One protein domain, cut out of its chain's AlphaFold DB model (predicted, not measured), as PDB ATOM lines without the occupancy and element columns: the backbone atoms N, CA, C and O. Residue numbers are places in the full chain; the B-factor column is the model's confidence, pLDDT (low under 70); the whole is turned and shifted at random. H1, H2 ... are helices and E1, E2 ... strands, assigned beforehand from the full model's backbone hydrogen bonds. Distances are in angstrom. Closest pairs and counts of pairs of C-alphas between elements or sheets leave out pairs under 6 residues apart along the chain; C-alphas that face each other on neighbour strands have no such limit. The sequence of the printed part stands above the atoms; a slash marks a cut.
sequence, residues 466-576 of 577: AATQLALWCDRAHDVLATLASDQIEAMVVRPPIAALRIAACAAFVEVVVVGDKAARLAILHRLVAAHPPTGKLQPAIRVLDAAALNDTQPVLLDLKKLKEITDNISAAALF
ATOM      1  N   ALA A 466       1.633  31.951  39.020       89.12
ATOM      2  CA  ALA A 466       2.497  32.829  38.230       89.12
ATOM      3  C   ALA A 466       1.948  34.261  38.163       89.12
ATOM      4  O   ALA A 466       2.662  35.208  38.485       89.12
ATOM      5  N   ALA A 467       0.658  34.408  37.849       89.50
ATOM      6  CA  ALA A 467      -0.004  35.707  37.810       89.50
ATOM      7  C   ALA A 467      -0.016  36.388  39.188       89.50
ATOM      8  O   ALA A 467       0.353  37.555  39.299       89.50
ATOM      9  N   THR A 468      -0.355  35.648  40.250       88.62
ATOM     10  CA  THR A 468      -0.324  36.157  41.631       88.62
ATOM     11  C   THR A 468       1.074  36.627  42.022       88.62
ATOM     12  O   THR A 468       1.231  37.703  42.591       88.62
ATOM     13  N   GLN A 469       2.106  35.845  41.710       89.31
ATOM     14  CA  GLN A 469       3.482  36.189  42.049       89.31
ATOM     15  C   GLN A 469       3.990  37.399  41.254       89.31
ATOM     16  O   GLN A 469       4.689  38.238  41.816       89.31
ATOM     17  N   LEU A 470       3.602  37.538  39.983       91.62
ATOM     18  CA  LEU A 470       3.926  38.717  39.180       91.62
ATOM     19  C   LEU A 470       3.212  39.982  39.689       91.62
ATOM     20  O   LEU A 470       3.821  41.048  39.720       91.62
ATOM     21  N   ALA A 471       1.958  39.873  40.135       89.44
ATOM     22  CA  ALA A 471       1.251  40.985  40.771       89.44
ATOM     23  C   ALA A 471       1.954  41.422  42.069       89.44
ATOM     24  O   ALA A 471       2.304  42.590  42.219       89.44
ATOM     25  N   LEU A 472       2.279  40.464  42.948       89.62
ATOM     26  CA  LEU A 472       3.049  40.723  44.172       89.62
ATOM     27  C   LEU A 472       4.438  41.304  43.880       89.62
ATOM     28  O   LEU A 472       4.962  42.077  44.680       89.62
ATOM     29  N   TRP A 473       5.046  40.937  42.750       93.31
ATOM     30  CA  TRP A 473       6.289  41.537  42.280       93.31
ATOM     31  C   TRP A 473       6.120  43.008  41.918       93.31
ATOM     32  O   TRP A 473       6.960  43.806  42.326       93.31
ATOM     33  N   CYS A 474       5.038  43.381  41.232       92.19
ATOM     34  CA  CYS A 474       4.765  44.775  40.880       92.19
ATOM     35  C   CYS A 474       4.605  45.644  42.133       92.19
ATOM     36  O   CYS A 474       5.299  46.654  42.261       92.19
ATOM     37  N   ASP A 475       3.772  45.205  43.081       89.62
ATOM     38  CA  ASP A 475       3.539  45.912  44.347       89.62
ATOM     39  C   ASP A 475       4.848  46.067  45.130       89.62
ATOM     40  O   ASP A 475       5.245  47.160  45.534       89.62
ATOM     41  N   ARG A 476       5.597  44.967  45.267       91.12
ATOM     42  CA  ARG A 476       6.857  44.957  46.008       91.12
ATOM     43  C   ARG A 476       7.927  45.832  45.359       91.12
ATOM     44  O   ARG A 476       8.687  46.490  46.066       91.12
ATOM     45  N   ALA A 477       8.023  45.820  44.033       93.94
ATOM     46  CA  ALA A 477       8.974  46.644  43.303       93.94
ATOM     47  C   ALA A 477       8.637  48.137  43.438       93.94
ATOM     48  O   ALA A 477       9.544  48.947  43.641       93.94
ATOM     49  N   HIS A 478       7.347  48.489  43.415       93.62
ATOM     50  CA  HIS A 478       6.878  49.842  43.692       93.62
ATOM     51  C   HIS A 478       7.258  50.298  45.110       93.62
ATOM     52  O   HIS A 478       7.915  51.328  45.260       93.62
ATOM     53  N   ASP A 479       6.935  49.505  46.136       92.06
ATOM     54  CA  ASP A 479       7.226  49.820  47.542       92.06
ATOM     55  C   ASP A 479       8.728  50.011  47.805       92.06
ATOM     56  O   ASP A 479       9.154  50.927  48.522       92.06
ATOM     57  N   VAL A 480       9.553  49.155  47.196       93.75
ATOM     58  CA  VAL A 480      11.014  49.230  47.293       93.75
ATOM     59  C   VAL A 480      11.541  50.514  46.656       93.75
ATOM     60  O   VAL A 480      12.313  51.228  47.298       93.75
ATOM     61  N   LEU A 481      11.113  50.847  45.434       94.38
ATOM     62  CA  LEU A 481      11.538  52.088  44.783       94.38
ATOM     63  C   LEU A 481      11.019  53.333  45.512       94.38
ATOM     64  O   LEU A 481      11.750  54.315  45.612       94.38
ATOM     65  N   ALA A 482       9.810  53.297  46.075       94.06
ATOM     66  CA  ALA A 482       9.264  54.395  46.868       94.06
ATOM     67  C   ALA A 482      10.095  54.653  48.139       94.06
ATOM     68  O   ALA A 482      10.381  55.803  48.470       94.06
ATOM     69  N   THR A 483      10.548  53.584  48.803       93.94
ATOM     70  CA  THR A 483      11.424  53.666  49.987       93.94
ATOM     71  C   THR A 483      12.797  54.242  49.636       93.94
ATOM     72  O   THR A 483      13.339  55.079  50.355       93.94
ATOM     73  N   LEU A 484      13.375  53.827  48.507       92.75
ATOM     74  CA  LEU A 484      14.662  54.365  48.054       92.75
ATOM     75  C   LEU A 484      14.542  55.828  47.620       92.75
ATOM     76  O   LEU A 484      15.410  56.634  47.949       92.75
ATOM     77  N   ALA A 485      13.437  56.197  46.971       92.50
ATOM     78  CA  ALA A 485      13.157  57.579  46.605       92.50
ATOM     79  C   ALA A 485      12.983  58.483  47.838       92.50
ATOM     80  O   ALA A 485      13.497  59.604  47.839       92.50
ATOM     81  N   SER A 486      12.328  58.012  48.912       92.44
ATOM     82  CA  SER A 486      12.256  58.775  50.170       92.44
ATOM     83  C   SER A 486      13.630  58.986  50.805       92.44
ATOM     84  O   SER A 486      13.878  60.036  51.397       92.44
ATOM     85  N   ASP A 487      14.538  58.033  50.601       88.88
ATOM     86  CA  ASP A 487      15.929  58.094  51.049       88.88
ATOM     87  C   ASP A 487      16.843  58.888  50.092       88.88
ATOM     88  O   ASP A 487      18.046  58.980  50.338       88.88
ATOM     89  N   GLN A 488      16.297  59.477  49.017       90.12
ATOM     90  CA  GLN A 488      17.045  60.188  47.968       90.12
ATOM     91  C   GLN A 488      18.096  59.309  47.264       90.12
ATOM     92  O   GLN A 488      19.138  59.794  46.818       90.12
ATOM     93  N   ILE A 489      17.831  58.005  47.165       88.00
ATOM     94  CA  ILE A 489      18.670  57.041  46.451       88.00
ATOM     95  C   ILE A 489      18.052  56.796  45.077       88.00
ATOM     96  O   ILE A 489      16.941  56.277  44.966       88.00
ATOM     97  N   GLU A 490      18.790  57.136  44.024       87.88
ATOM     98  CA  GLU A 490      18.397  56.807  42.657       87.88
ATOM     99  C   GLU A 490      18.545  55.298  42.426       87.88
ATOM    100  O   GLU A 490      19.625  54.723  42.592       87.88
ATOM    101  N   ALA A 491      17.435  54.653  42.075       91.06
ATOM    102  CA  ALA A 491      17.356  53.216  41.901       91.06
ATOM    103  C   ALA A 491      16.381  52.855  40.781       91.06
ATOM    104  O   ALA A 491      15.375  53.530  40.564       91.06
ATOM    105  N   MET A 492      16.670  51.743  40.117       92.06
ATOM    106  CA  MET A 492      15.817  51.133  39.100       92.06
ATOM    107  C   MET A 492      15.583  49.671  39.464       92.06
ATOM    108  O   MET A 492      16.367  49.089  40.214       92.06
ATOM    109  N   VAL A 493      14.550  49.047  38.911       94.31
ATOM    110  CA  VAL A 493      14.376  47.590  39.011       94.31
ATOM    111  C   VAL A 493      14.513  46.930  37.651       94.31
ATOM    112  O   VAL A 493      14.110  47.490  36.631       94.31
ATOM    113  N   VAL A 494      15.078  45.726  37.631       92.94
ATOM    114  CA  VAL A 494      15.120  44.886  36.433       92.94
ATOM    115  C   VAL A 494      13.733  44.297  36.203       92.94
ATOM    116  O   VAL A 494      13.187  43.631  37.083       92.94
ATOM    117  N   ARG A 495      13.154  44.531  35.020       93.44
ATOM    118  CA  ARG A 495      11.888  43.906  34.631       93.44
ATOM    119  C   ARG A 495      12.071  42.383  34.549       93.44
ATOM    120  O   ARG A 495      13.031  41.938  33.915       93.44
ATOM    121  N   PRO A 496      11.159  41.570  35.116       92.44
ATOM    122  CA  PRO A 496      11.215  40.123  34.945       92.44
ATOM    123  C   PRO A 496      11.080  39.744  33.457       92.44
ATOM    124  O   PRO A 496      10.525  40.513  32.671       92.44
ATOM    125  N   PRO A 497      11.560  38.564  33.034       90.81
ATOM    126  CA  PRO A 497      11.343  38.090  31.670       90.81
ATOM    127  C   PRO A 497       9.860  37.782  31.429       90.81
ATOM    128  O   PRO A 497       9.118  37.487  32.367       90.81
ATOM    129  N   ILE A 498       9.434  37.764  30.163       90.88
ATOM    130  CA  ILE A 498       8.027  37.514  29.802       90.88
ATOM    131  C   ILE A 498       7.486  36.164  30.290       90.88
ATOM    132  O   ILE A 498       6.310  36.041  30.636       90.88
ATOM    133  N   ALA A 499       8.379  35.184  30.444       90.44
ATOM    134  CA  ALA A 499       8.092  33.893  31.054       90.44
ATOM    135  C   ALA A 499       7.466  34.002  32.461       90.44
ATOM    136  O   ALA A 499       6.830  33.051  32.906       90.44
ATOM    137  N   ALA A 500       7.575  35.140  33.157       91.31
ATOM    138  CA  ALA A 500       6.908  35.380  34.437       91.31
ATOM    139  C   ALA A 500       5.371  35.335  34.373       91.31
ATOM    140  O   ALA A 500       4.740  35.068  35.392       91.31
ATOM    141  N   LEU A 501       4.762  35.501  33.192       90.25
ATOM    142  CA  LEU A 501       3.318  35.287  33.004       90.25
ATOM    143  C   LEU A 501       2.897  33.820  33.220       90.25
ATOM    144  O   LEU A 501       1.728  33.537  33.474       90.25
ATOM    145  N   ARG A 502       3.841  32.876  33.119       90.38
ATOM    146  CA  ARG A 502       3.586  31.425  33.145       90.38
ATOM    147  C   ARG A 502       4.395  30.668  34.198       90.38
ATOM    148  O   ARG A 502       3.885  29.717  34.781       90.38
ATOM    149  N   ILE A 503       5.627  31.092  34.474       88.50
ATOM    150  CA  ILE A 503       6.531  30.492  35.459       88.50
ATOM    151  C   ILE A 503       6.684  31.455  36.634       88.50
ATOM    152  O   ILE A 503       7.359  32.477  36.538       88.50
ATOM    153  N   ALA A 504       6.128  31.074  37.782       87.31
ATOM    154  CA  ALA A 504       6.146  31.893  38.993       87.31
ATOM    155  C   ALA A 504       7.582  32.219  39.470       87.31
ATOM    156  O   ALA A 504       7.887  33.350  39.841       87.31
ATOM    157  N   ALA A 505       8.507  31.262  39.336       85.75
ATOM    158  CA  ALA A 505       9.929  31.431  39.647       85.75
ATOM    159  C   ALA A 505      10.603  32.609  38.907       85.75
ATOM    160  O   ALA A 505      11.499  33.244  39.463       85.75
ATOM    161  N   CYS A 506      10.156  32.973  37.702       88.31
ATOM    162  CA  CYS A 506      10.712  34.112  36.965       88.31
ATOM    163  C   CYS A 506      10.434  35.473  37.630       88.31
ATOM    164  O   CYS A 506      11.126  36.439  37.322       88.31
ATOM    165  N   ALA A 507       9.476  35.545  38.559       90.19
ATOM    166  CA  ALA A 507       9.169  36.723  39.372       90.19
ATOM    167  C   ALA A 507       9.462  36.490  40.869       90.19
ATOM    168  O   ALA A 507       8.844  37.099  41.736       90.19
ATOM    169  N   ALA A 508      10.394  35.592  41.215       89.75
ATOM    170  CA  ALA A 508      10.768  35.314  42.610       89.75
ATOM    171  C   ALA A 508      11.646  36.384  43.266       89.75
ATOM    172  O   ALA A 508      11.778  36.394  44.491       89.75
ATOM    173  N   PHE A 509      12.235  37.282  42.475       91.25
ATOM    174  CA  PHE A 509      13.150  38.299  42.974       91.25
ATOM    175  C   PHE A 509      12.821  39.677  42.404       91.25
ATOM    176  O   PHE A 509      12.596  39.819  41.205       91.25
ATOM    177  N   VAL A 510      12.835  40.696  43.264       93.56
ATOM    178  CA  VAL A 510      12.910  42.104  42.858       93.56
ATOM    179  C   VAL A 510      14.382  42.485  42.848       93.56
ATOM    180  O   VAL A 510      15.007  42.618  43.903       93.56
ATOM    181  N   GLU A 511      14.943  42.603  41.651       92.94
ATOM    182  CA  GLU A 511      16.343  42.952  41.450       92.94
ATOM    183  C   GLU A 511      16.476  44.464  41.285       92.94
ATOM    184  O   GLU A 511      16.082  45.039  40.272       92.94
ATOM    185  N   VAL A 512      17.009  45.104  42.322       92.81
ATOM    186  CA  VAL A 512      17.195  46.550  42.411       92.81
ATOM    187  C   VAL A 512      18.601  46.905  41.957       92.81
ATOM    188  O   VAL A 512      19.588  46.381  42.472       92.81
ATOM    189  N   VAL A 513      18.693  47.836  41.025       90.88
ATOM    190  CA  VAL A 513      19.938  48.391  40.512       90.88
ATOM    191  C   VAL A 513      20.169  49.737  41.182       90.88
ATOM    192  O   VAL A 513      19.335  50.636  41.085       90.88
ATOM    193  N   VAL A 514      21.309  49.867  41.854       87.00
ATOM    194  CA  VAL A 514      21.752  51.094  42.532       87.00
ATOM    195  C   VAL A 514      23.233  51.315  42.270       87.00
ATOM    196  O   VAL A 514      24.012  50.367  42.141       87.00
ATOM    197  N   VAL A 515      23.630  52.582  42.220       82.88
ATOM    198  CA  VAL A 515      25.031  52.976  42.073       82.88
ATOM    199  C   VAL A 515      25.715  52.917  43.440       82.88
ATOM    200  O   VAL A 515      25.232  53.500  44.408       82.88
ATOM    201  N   GLY A 516      26.849  52.220  43.540       80.56
ATOM    202  CA  GLY A 516      27.642  52.195  44.769       80.56
ATOM    203  C   GLY A 516      28.580  50.999  44.889       80.56
ATOM    204  O   GLY A 516      28.473  50.004  44.168       80.56
ATOM    205  N   ASP A 517      29.508  51.084  45.843       84.44
ATOM    206  CA  ASP A 517      30.395  49.970  46.165       84.44
ATOM    207  C   ASP A 517      29.628  48.785  46.795       84.44
ATOM    208  O   ASP A 517      28.416  48.812  47.034       84.44
ATOM    209  N   LYS A 518      30.326  47.670  47.027       86.50
ATOM    210  CA  LYS A 518      29.706  46.458  47.584       86.50
ATOM    211  C   LYS A 518      29.148  46.675  49.000       86.50
ATOM    212  O   LYS A 518      28.141  46.063  49.349       86.50
ATOM    213  N   ALA A 519      29.791  47.515  49.811       87.69
ATOM    214  CA  ALA A 519      29.391  47.755  51.196       87.69
ATOM    215  C   ALA A 519      28.107  48.594  51.265       87.69
ATOM    216  O   ALA A 519      27.180  48.237  51.994       87.69
ATOM    217  N   ALA A 520      28.015  49.643  50.445       86.19
ATOM    218  CA  ALA A 520      26.826  50.470  50.298       86.19
ATOM    219  C   ALA A 520      25.617  49.637  49.845       86.19
ATOM    220  O   ALA A 520      24.548  49.713  50.448       86.19
ATOM    221  N   ARG A 521      25.798  48.761  48.848       89.44
ATOM    222  CA  ARG A 521      24.732  47.862  48.369       89.44
ATOM    223  C   ARG A 521      24.246  46.887  49.434       89.44
ATOM    224  O   ARG A 521      23.043  46.665  49.554       89.44
ATOM    225  N   LEU A 522      25.156  46.331  50.234       89.94
ATOM    226  CA  LEU A 522      24.786  45.434  51.328       89.94
ATOM    227  C   LEU A 522      24.001  46.179  52.420       89.94
ATOM    228  O   LEU A 522      23.006  45.661  52.923       89.94
ATOM    229  N   ALA A 523      24.402  47.411  52.747       89.69
ATOM    230  CA  ALA A 523      23.678  48.254  53.695       89.69
ATOM    231  C   ALA A 523      22.260  48.594  53.201       89.69
ATOM    232  O   ALA A 523      21.307  48.523  53.981       89.69
ATOM    233  N   ILE A 524      22.108  48.899  51.907       90.50
ATOM    234  CA  ILE A 524      20.803  49.114  51.268       90.50
ATOM    235  C   ILE A 524      19.954  47.840  51.345       90.50
ATOM    236  O   ILE A 524      18.805  47.904  51.776       90.50
ATOM    237  N   LEU A 525      20.515  46.673  51.010       91.50
ATOM    238  CA  LEU A 525      19.797  45.399  51.092       91.50
ATOM    239  C   LEU A 525      19.281  45.125  52.513       91.50
ATOM    240  O   LEU A 525      18.105  44.811  52.679       91.50
ATOM    241  N   HIS A 526      20.125  45.275  53.538       90.56
ATOM    242  CA  HIS A 526      19.708  45.076  54.931       90.56
ATOM    243  C   HIS A 526      18.568  46.013  55.336       90.56
ATOM    244  O   HIS A 526      17.631  45.580  56.007       90.56
ATOM    245  N   ARG A 527      18.620  47.278  54.900       90.50
ATOM    246  CA  ARG A 527      17.559  48.256  55.155       90.50
ATOM    247  C   ARG A 527      16.254  47.862  54.472       90.50
ATOM    248  O   ARG A 527      15.214  47.864  55.120       90.50
ATOM    249  N   LEU A 528      16.311  47.488  53.197       91.62
ATOM    250  CA  LEU A 528      15.136  47.090  52.426       91.62
ATOM    251  C   LEU A 528      14.478  45.830  52.993       91.62
ATOM    252  O   LEU A 528      13.260  45.782  53.109       91.62
ATOM    253  N   VAL A 529      15.270  44.833  53.394       89.31
ATOM    254  CA  VAL A 529      14.753  43.610  54.028       89.31
ATOM    255  C   VAL A 529      14.103  43.909  55.384       89.31
ATOM    256  O   VAL A 529      13.113  43.274  55.731       89.31
ATOM    257  N   ALA A 530      14.626  44.880  56.141       89.69
ATOM    258  CA  ALA A 530      14.036  45.299  57.413       89.69
ATOM    259  C   ALA A 530      12.743  46.115  57.232       89.69
ATOM    260  O   ALA A 530      11.782  45.899  57.964       89.69
ATOM    261  N   ALA A 531      12.717  47.035  56.263       89.69
ATOM    262  CA  ALA A 531      11.545  47.852  55.949       89.69
ATOM    263  C   ALA A 531      10.407  47.016  55.353       89.69
ATOM    264  O   ALA A 531       9.234  47.277  55.608       89.69
ATOM    265  N   HIS A 532      10.770  45.981  54.598       88.88
ATOM    266  CA  HIS A 532       9.845  45.140  53.866       88.88
ATOM    267  C   HIS A 532      10.068  43.670  54.252       88.88
ATOM    268  O   HIS A 532      10.728  42.929  53.525       88.88
ATOM    269  N   PRO A 533       9.552  43.188  55.391       85.19
ATOM    270  CA  PRO A 533       9.643  41.770  55.727       85.19
ATOM    271  C   PRO A 533       8.798  40.918  54.754       85.19
ATOM    272  O   PRO A 533       7.805  41.411  54.207       85.19
ATOM    273  N   PRO A 534       9.174  39.653  54.495       78.69
ATOM    274  CA  PRO A 534       8.353  38.739  53.710       78.69
ATOM    275  C   PRO A 534       7.104  38.304  54.502       78.69
ATOM    276  O   PRO A 534       7.217  37.819  55.625       78.69
ATOM    277  N   THR A 535       5.917  38.452  53.918       77.06
ATOM    278  CA  THR A 535       4.607  38.138  54.519       77.06
ATOM    279  C   THR A 535       4.000  36.830  54.004       77.06
ATOM    280  O   THR A 535       3.024  36.346  54.574       77.06
ATOM    281  N   GLY A 536       4.574  36.214  52.965       77.19
ATOM    282  CA  GLY A 536       4.072  34.960  52.397       77.19
ATOM    283  C   GLY A 536       5.061  34.261  51.465       77.19
ATOM    284  O   GLY A 536       6.039  34.853  51.019       77.19
ATOM    285  N   LYS A 537       4.786  32.986  51.148       75.12
ATOM    286  CA  LYS A 537       5.671  32.130  50.328       75.12
ATOM    287  C   LYS A 537       5.893  32.651  48.902       75.12
ATOM    288  O   LYS A 537       6.955  32.419  48.340       75.12
ATOM    289  N   LEU A 538       4.886  33.304  48.319       78.44
ATOM    290  CA  LEU A 538       4.928  33.825  46.946       78.44
ATOM    291  C   LEU A 538       5.502  35.243  46.858       78.44
ATOM    292  O   LEU A 538       5.673  35.754  45.756       78.44
ATOM    293  N   GLN A 539       5.765  35.903  47.990       84.69
ATOM    294  CA  GLN A 539       6.270  37.268  47.951       84.69
ATOM    295  C   GLN A 539       7.733  37.269  47.484       84.69
ATOM    296  O   GLN A 539       8.543  36.511  48.026       84.69
ATOM    297  N   PRO A 540       8.098  38.112  46.504       87.31
ATOM    298  CA  PRO A 540       9.444  38.091  45.967       87.31
ATOM    299  C   PRO A 540      10.471  38.622  46.960       87.31
ATOM    300  O   PRO A 540      10.254  39.611  47.668       87.31
ATOM    301  N   ALA A 541      11.632  37.973  46.973       89.81
ATOM    302  CA  ALA A 541      12.770  38.408  47.766       89.81
ATOM    303  C   ALA A 541      13.490  39.581  47.087       89.81
ATOM    304  O   ALA A 541      13.520  39.700  45.864       89.81
ATOM    305  N   ILE A 542      14.106  40.447  47.885       92.50
ATOM    306  CA  ILE A 542      14.815  41.624  47.377       92.50
ATOM    307  C   ILE A 542      16.275  41.253  47.119       92.50
ATOM    308  O   ILE A 542      16.925  40.624  47.957       92.50
ATOM    309  N   ARG A 543      16.802  41.664  45.965       90.81
ATOM    310  CA  ARG A 543      18.222  41.579  45.618       90.81
ATOM    311  C   ARG A 543      18.715  42.946  45.176       90.81
ATOM    312  O   ARG A 543      17.977  43.694  44.551       90.81
ATOM    313  N   VAL A 544      19.970  43.249  45.484       89.81
ATOM    314  CA  VAL A 544      20.614  44.505  45.088       89.81
ATOM    315  C   VAL A 544      21.793  44.177  44.178       89.81
ATOM    316  O   VAL A 544      22.732  43.498  44.600       89.81
ATOM    317  N   LEU A 545      21.726  44.624  42.927       86.69
ATOM    318  CA  LEU A 545      22.702  44.351  41.876       86.69
ATOM    319  C   LEU A 545      23.649  45.535  41.653       86.69
ATOM    320  O   LEU A 545      23.374  46.667  42.043       86.69
ATOM    321  N   ASP A 546      24.798  45.244  41.037       81.31
ATOM    322  CA  ASP A 546      25.686  46.275  40.494       81.31
ATOM    323  C   ASP A 546      25.142  46.787  39.162       81.31
ATOM    324  O   ASP A 546      24.793  45.972  38.308       81.31
ATOM    325  N   ALA A 547      25.181  48.097  38.930       73.25
ATOM    326  CA  ALA A 547      24.925  48.646  37.601       73.25
ATOM    327  C   ALA A 547      25.939  48.116  36.567       73.25
ATOM    328  O   ALA A 547      25.574  47.839  35.427       73.25
ATOM    329  N   ALA A 548      27.193  47.886  36.977       70.06
ATOM    330  CA  ALA A 548      28.234  47.355  36.096       70.06
ATOM    331  C   ALA A 548      28.001  45.889  35.670       70.06
ATOM    332  O   ALA A 548      28.570  45.446  34.674       70.06
ATOM    333  N   ALA A 549      27.163  45.138  36.395       67.12
ATOM    334  CA  ALA A 549      26.870  43.731  36.111       67.12
ATOM    335  C   ALA A 549      25.813  43.531  35.003       67.12
ATOM    336  O   ALA A 549      25.543  42.397  34.622       67.12
ATOM    337  N   LEU A 550      25.214  44.611  34.489       68.00
ATOM    338  CA  LEU A 550      24.109  44.569  33.518       68.00
ATOM    339  C   LEU A 550      24.572  44.687  32.053       68.00
ATOM    340  O   LEU A 550      23.747  44.621  31.142       68.00
ATOM    341  N   ASN A 551      25.874  44.874  31.814       56.72
ATOM    342  CA  ASN A 551      26.412  45.247  30.500       56.72
ATOM    343  C   ASN A 551      26.291  44.155  29.418       56.72
ATOM    344  O   ASN A 551      26.265  44.499  28.239       56.72
ATOM    345  N   ASP A 552      26.169  42.878  29.789       55.44
ATOM    346  CA  ASP A 552      26.153  41.769  28.818       55.44
ATOM    347  C   ASP A 552      24.753  41.438  28.268       55.44
ATOM    348  O   ASP A 552      24.643  40.816  27.213       55.44
ATOM    349  N   THR A 553      23.673  41.839  28.952       58.66
ATOM    350  CA  THR A 553      22.300  41.382  28.640       58.66
ATOM    351  C   THR A 553      21.305  42.491  28.297       58.66
ATOM    352  O   THR A 553      20.178  42.166  27.933       58.66
ATOM    353  N   GLN A 554      21.697  43.773  28.386       66.94
ATOM    354  CA  GLN A 554      20.825  44.950  28.185       66.94
ATOM    355  C   GLN A 554      19.396  44.760  28.742       66.94
ATOM    356  O   GLN A 554      18.415  44.830  27.997       66.94
ATOM    357  N   PRO A 555      19.246  44.480  30.047       82.56
ATOM    358  CA  PRO A 555      17.937  44.240  30.631       82.56
ATOM    359  C   PRO A 555      17.072  45.503  30.603       82.56
ATOM    360  O   PRO A 555      17.563  46.625  30.750       82.56
ATOM    361  N   VAL A 556      15.758  45.321  30.476       87.50
ATOM    362  CA  VAL A 556      14.805  46.433  30.537       87.50
ATOM    363  C   VAL A 556      14.640  46.880  31.987       87.50
ATOM    364  O   VAL A 556      14.217  46.103  32.845       87.50
ATOM    365  N   LEU A 557      14.979  48.140  32.257       90.94
ATOM    366  CA  LEU A 557      14.880  48.751  33.580       90.94
ATOM    367  C   LEU A 557      13.579  49.550  33.722       90.94
ATOM    368  O   LEU A 557      13.185  50.289  32.813       90.94
ATOM    369  N   LEU A 558      12.936  49.434  34.883       91.88
ATOM    370  CA  LEU A 558      11.740  50.191  35.247       91.88
ATOM    371  C   LEU A 558      12.061  51.184  36.367       91.88
ATOM    372  O   LEU A 558      12.710  50.833  37.355       91.88
ATOM    373  N   ASP A 559      11.592  52.419  36.192       92.12
ATOM    374  CA  ASP A 559      11.645  53.470  37.206       92.12
ATOM    375  C   ASP A 559      10.354  53.497  38.044       92.12
ATOM    376  O   ASP A 559       9.358  52.829  37.738       92.12
ATOM    377  N   LEU A 560      10.365  54.302  39.109       91.75
ATOM    378  CA  LEU A 560       9.222  54.461  40.010       91.75
ATOM    379  C   LEU A 560       7.969  54.988  39.292       91.75
ATOM    380  O   LEU A 560       6.857  54.600  39.644       91.75
ATOM    381  N   LYS A 561       8.128  55.866  38.292       89.94
ATOM    382  CA  LYS A 561       7.000  56.478  37.578       89.94
ATOM    383  C   LYS A 561       6.282  55.438  36.718       89.94
ATOM    384  O   LYS A 561       5.069  55.296  36.840       89.94
ATOM    385  N   LYS A 562       7.030  54.680  35.915       87.31
ATOM    386  CA  LYS A 562       6.517  53.577  35.095       87.31
ATOM    387  C   LYS A 562       5.860  52.509  35.956       87.31
ATOM    388  O   LYS A 562       4.760  52.072  35.642       87.31
ATOM    389  N   LEU A 563       6.498  52.113  37.062       88.44
ATOM    390  CA  LEU A 563       5.904  51.129  37.970       88.44
ATOM    391  C   LEU A 563       4.594  51.619  38.570       88.44
ATOM    392  O   LEU A 563       3.651  50.843  38.613       88.44
ATOM    393  N   LYS A 564       4.516  52.892  38.971       87.50
ATOM    394  CA  LYS A 564       3.274  53.482  39.476       87.50
ATOM    395  C   LYS A 564       2.152  53.430  38.436       87.50
ATOM    396  O   LYS A 564       1.043  53.018  38.755       87.50
ATOM    397  N   GLU A 565       2.448  53.800  37.190       85.38
ATOM    398  CA  GLU A 565       1.486  53.703  36.085       85.38
ATOM    399  C   GLU A 565       1.020  52.252  35.868       85.38
ATOM    400  O   GLU A 565      -0.159  52.012  35.611       85.38
ATOM    401  N   ILE A 566       1.910  51.267  36.010       84.56
ATOM    402  CA  ILE A 566       1.570  49.844  35.894       84.56
ATOM    403  C   ILE A 566       0.681  49.385  37.065       84.56
ATOM    404  O   ILE A 566      -0.383  48.810  36.818       84.56
ATOM    405  N   THR A 567       1.068  49.648  38.318       82.69
ATOM    406  CA  THR A 567       0.326  49.196  39.509       82.69
ATOM    407  C   THR A 567      -1.058  49.828  39.610       82.69
ATOM    408  O   THR A 567      -2.025  49.106  39.844       82.69
ATOM    409  N   ASP A 568      -1.194  51.132  39.337       79.88
ATOM    410  CA  ASP A 568      -2.488  51.831  39.382       79.88
ATOM    411  C   ASP A 568      -3.516  51.182  38.428       79.88
ATOM    412  O   ASP A 568      -4.698  51.048  38.756       79.88
ATOM    413  N   ASN A 569      -3.065  50.704  37.262       72.94
ATOM    414  CA  ASN A 569      -3.922  50.040  36.277       72.94
ATOM    415  C   ASN A 569      -4.267  48.588  36.652       72.94
ATOM    416  O   ASN A 569      -5.395  48.153  36.414       72.94
ATOM    417  N   ILE A 570      -3.331  47.845  37.254       70.44
ATOM    418  CA  ILE A 570      -3.573  46.475  37.742       70.44
ATOM    419  C   ILE A 570      -4.583  46.489  38.902       70.44
ATOM    420  O   ILE A 570      -5.498  45.664  38.944       70.44
ATOM    421  N   SER A 571      -4.465  47.443  39.833       56.22
ATOM    422  CA  SER A 571      -5.402  47.588  40.955       56.22
ATOM    423  C   SER A 571      -6.797  48.040  40.507       56.22
ATOM    424  O   SER A 571      -7.794  47.565  41.050       56.22
ATOM    425  N   ALA A 572      -6.892  48.914  39.497       42.94
ATOM    426  CA  ALA A 572      -8.175  49.335  38.930       42.94
ATOM    427  C   ALA A 572      -8.940  48.162  38.291       42.94
ATOM    428  O   ALA A 572     -10.150  48.047  38.457       42.94
ATOM    429  N   ALA A 573      -8.230  47.257  37.618       39.50
ATOM    430  CA  ALA A 573      -8.779  46.026  37.056       39.50
ATOM    431  C   ALA A 573      -9.364  45.073  38.117       39.50
ATOM    432  O   ALA A 573     -10.441  44.516  37.914       39.50
ATOM    433  N   ALA A 574      -8.696  44.931  39.266       36.06
ATOM    434  CA  ALA A 574      -9.142  44.068  40.364       36.06
ATOM    435  C   ALA A 574     -10.402  44.580  41.098       36.06
ATOM    436  O   ALA A 574     -11.042  43.815  41.817       36.06
ATOM    437  N   LEU A 575     -10.772  45.857  40.925       29.09
ATOM    438  CA  LEU A 575     -11.972  46.464  41.520       29.09
ATOM    439  C   LEU A 575     -13.236  46.320  40.650       29.09
ATOM    440  O   LEU A 575     -14.330  46.595  41.141       29.09
ATOM    441  N   PHE A 576     -13.110  45.884  39.391       28.00
ATOM    442  CA  PHE A 576     -14.221  45.800  38.429       28.00
ATOM    443  C   PHE A 576     -14.470  44.393  37.844       28.00
ATOM    444  O   PHE A 576     -15.198  44.279  36.855       28.00
TER     445      PHE A 576
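This is residues 466 to 576 of the 577 residues of an uncharacterized protein of Paraburkholderia sp. BL6669N2 (UniProt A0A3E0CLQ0). A small sheet of three strands has two helices, H1 and H4, over one face; H6 packs beside H1, and the short helices H2 and H3 pack at H1's first residues. The short H5 is at the opposite face, beside the strands. The printed part has 111 residues with six named helices and three named strands, in the order H1, E1, H2, H3, E2, H4, E3, H5, H6; the sheet runs E1, E2, E3 and is mixed. The class is mixed, helices and strands; the whole is compact, with a radius of gyration of the C-alphas of 13.7 A and spans of 44 by 30 by 27 A.

H1, residues 466 to 486, begins with C-alpha 466 at (2.497, 32.829, 38.230) and is 30.2 A long from first to last C-alpha. E1 is residues 491 to 494, H2 residues 498 to 501 and H3 residues 504 to 507. E2, residues 509 to 514, is 15.4 A long. H4, residues 518 to 531, is 20.0 A long. E3, residues 541 to 546, is 16.8 A long, and H5 is residues 547 to 550. H6, residues 560 to 574, is 21.1 A long and ends with C-alpha 574 at (-9.142, 44.068, 40.364).

H1 is the hub, touching H2, H3 and H6. It touches H3 with residues 466 to 473 alone, the closest C-alphas being those of Ala 466 and Ala 504, 3.8 A apart. H1 and H6 touch at a steep tilt of 41 degrees, opposite ways, closest at the C-alphas of Leu 481 and Leu 560, 5.8 A. H1 lies over E2 at a height over the sheet of 8.4 A. H4, on the same face, lies over E3 at a height of 9.0 A. E1 and E2 are antiparallel, with N 494 and O 511 within hydrogen-bond range at 2.9 A. E2 and E3 are parallel, with N 512 and O 543 at 2.8 A; E2, H4 and E3 form a strand-helix-strand unit, two parallel neighbour strands with a helix between, and its crossover is right-handed. H4 and H6 are apart. Every O i to N i+4 pair is within hydrogen-bond range in H1 and H4, and 10 of 11 in H6; H2, H3 and H5 are too short for such a pair.

The two C-alphas farthest apart are those of Ala 519 and Phe 576, 45.5 A. The printed part has no cut and no long link. The mean pLDDT of the printed part is 84.1; residues 549 to 554 and 571 to 576 are under 70.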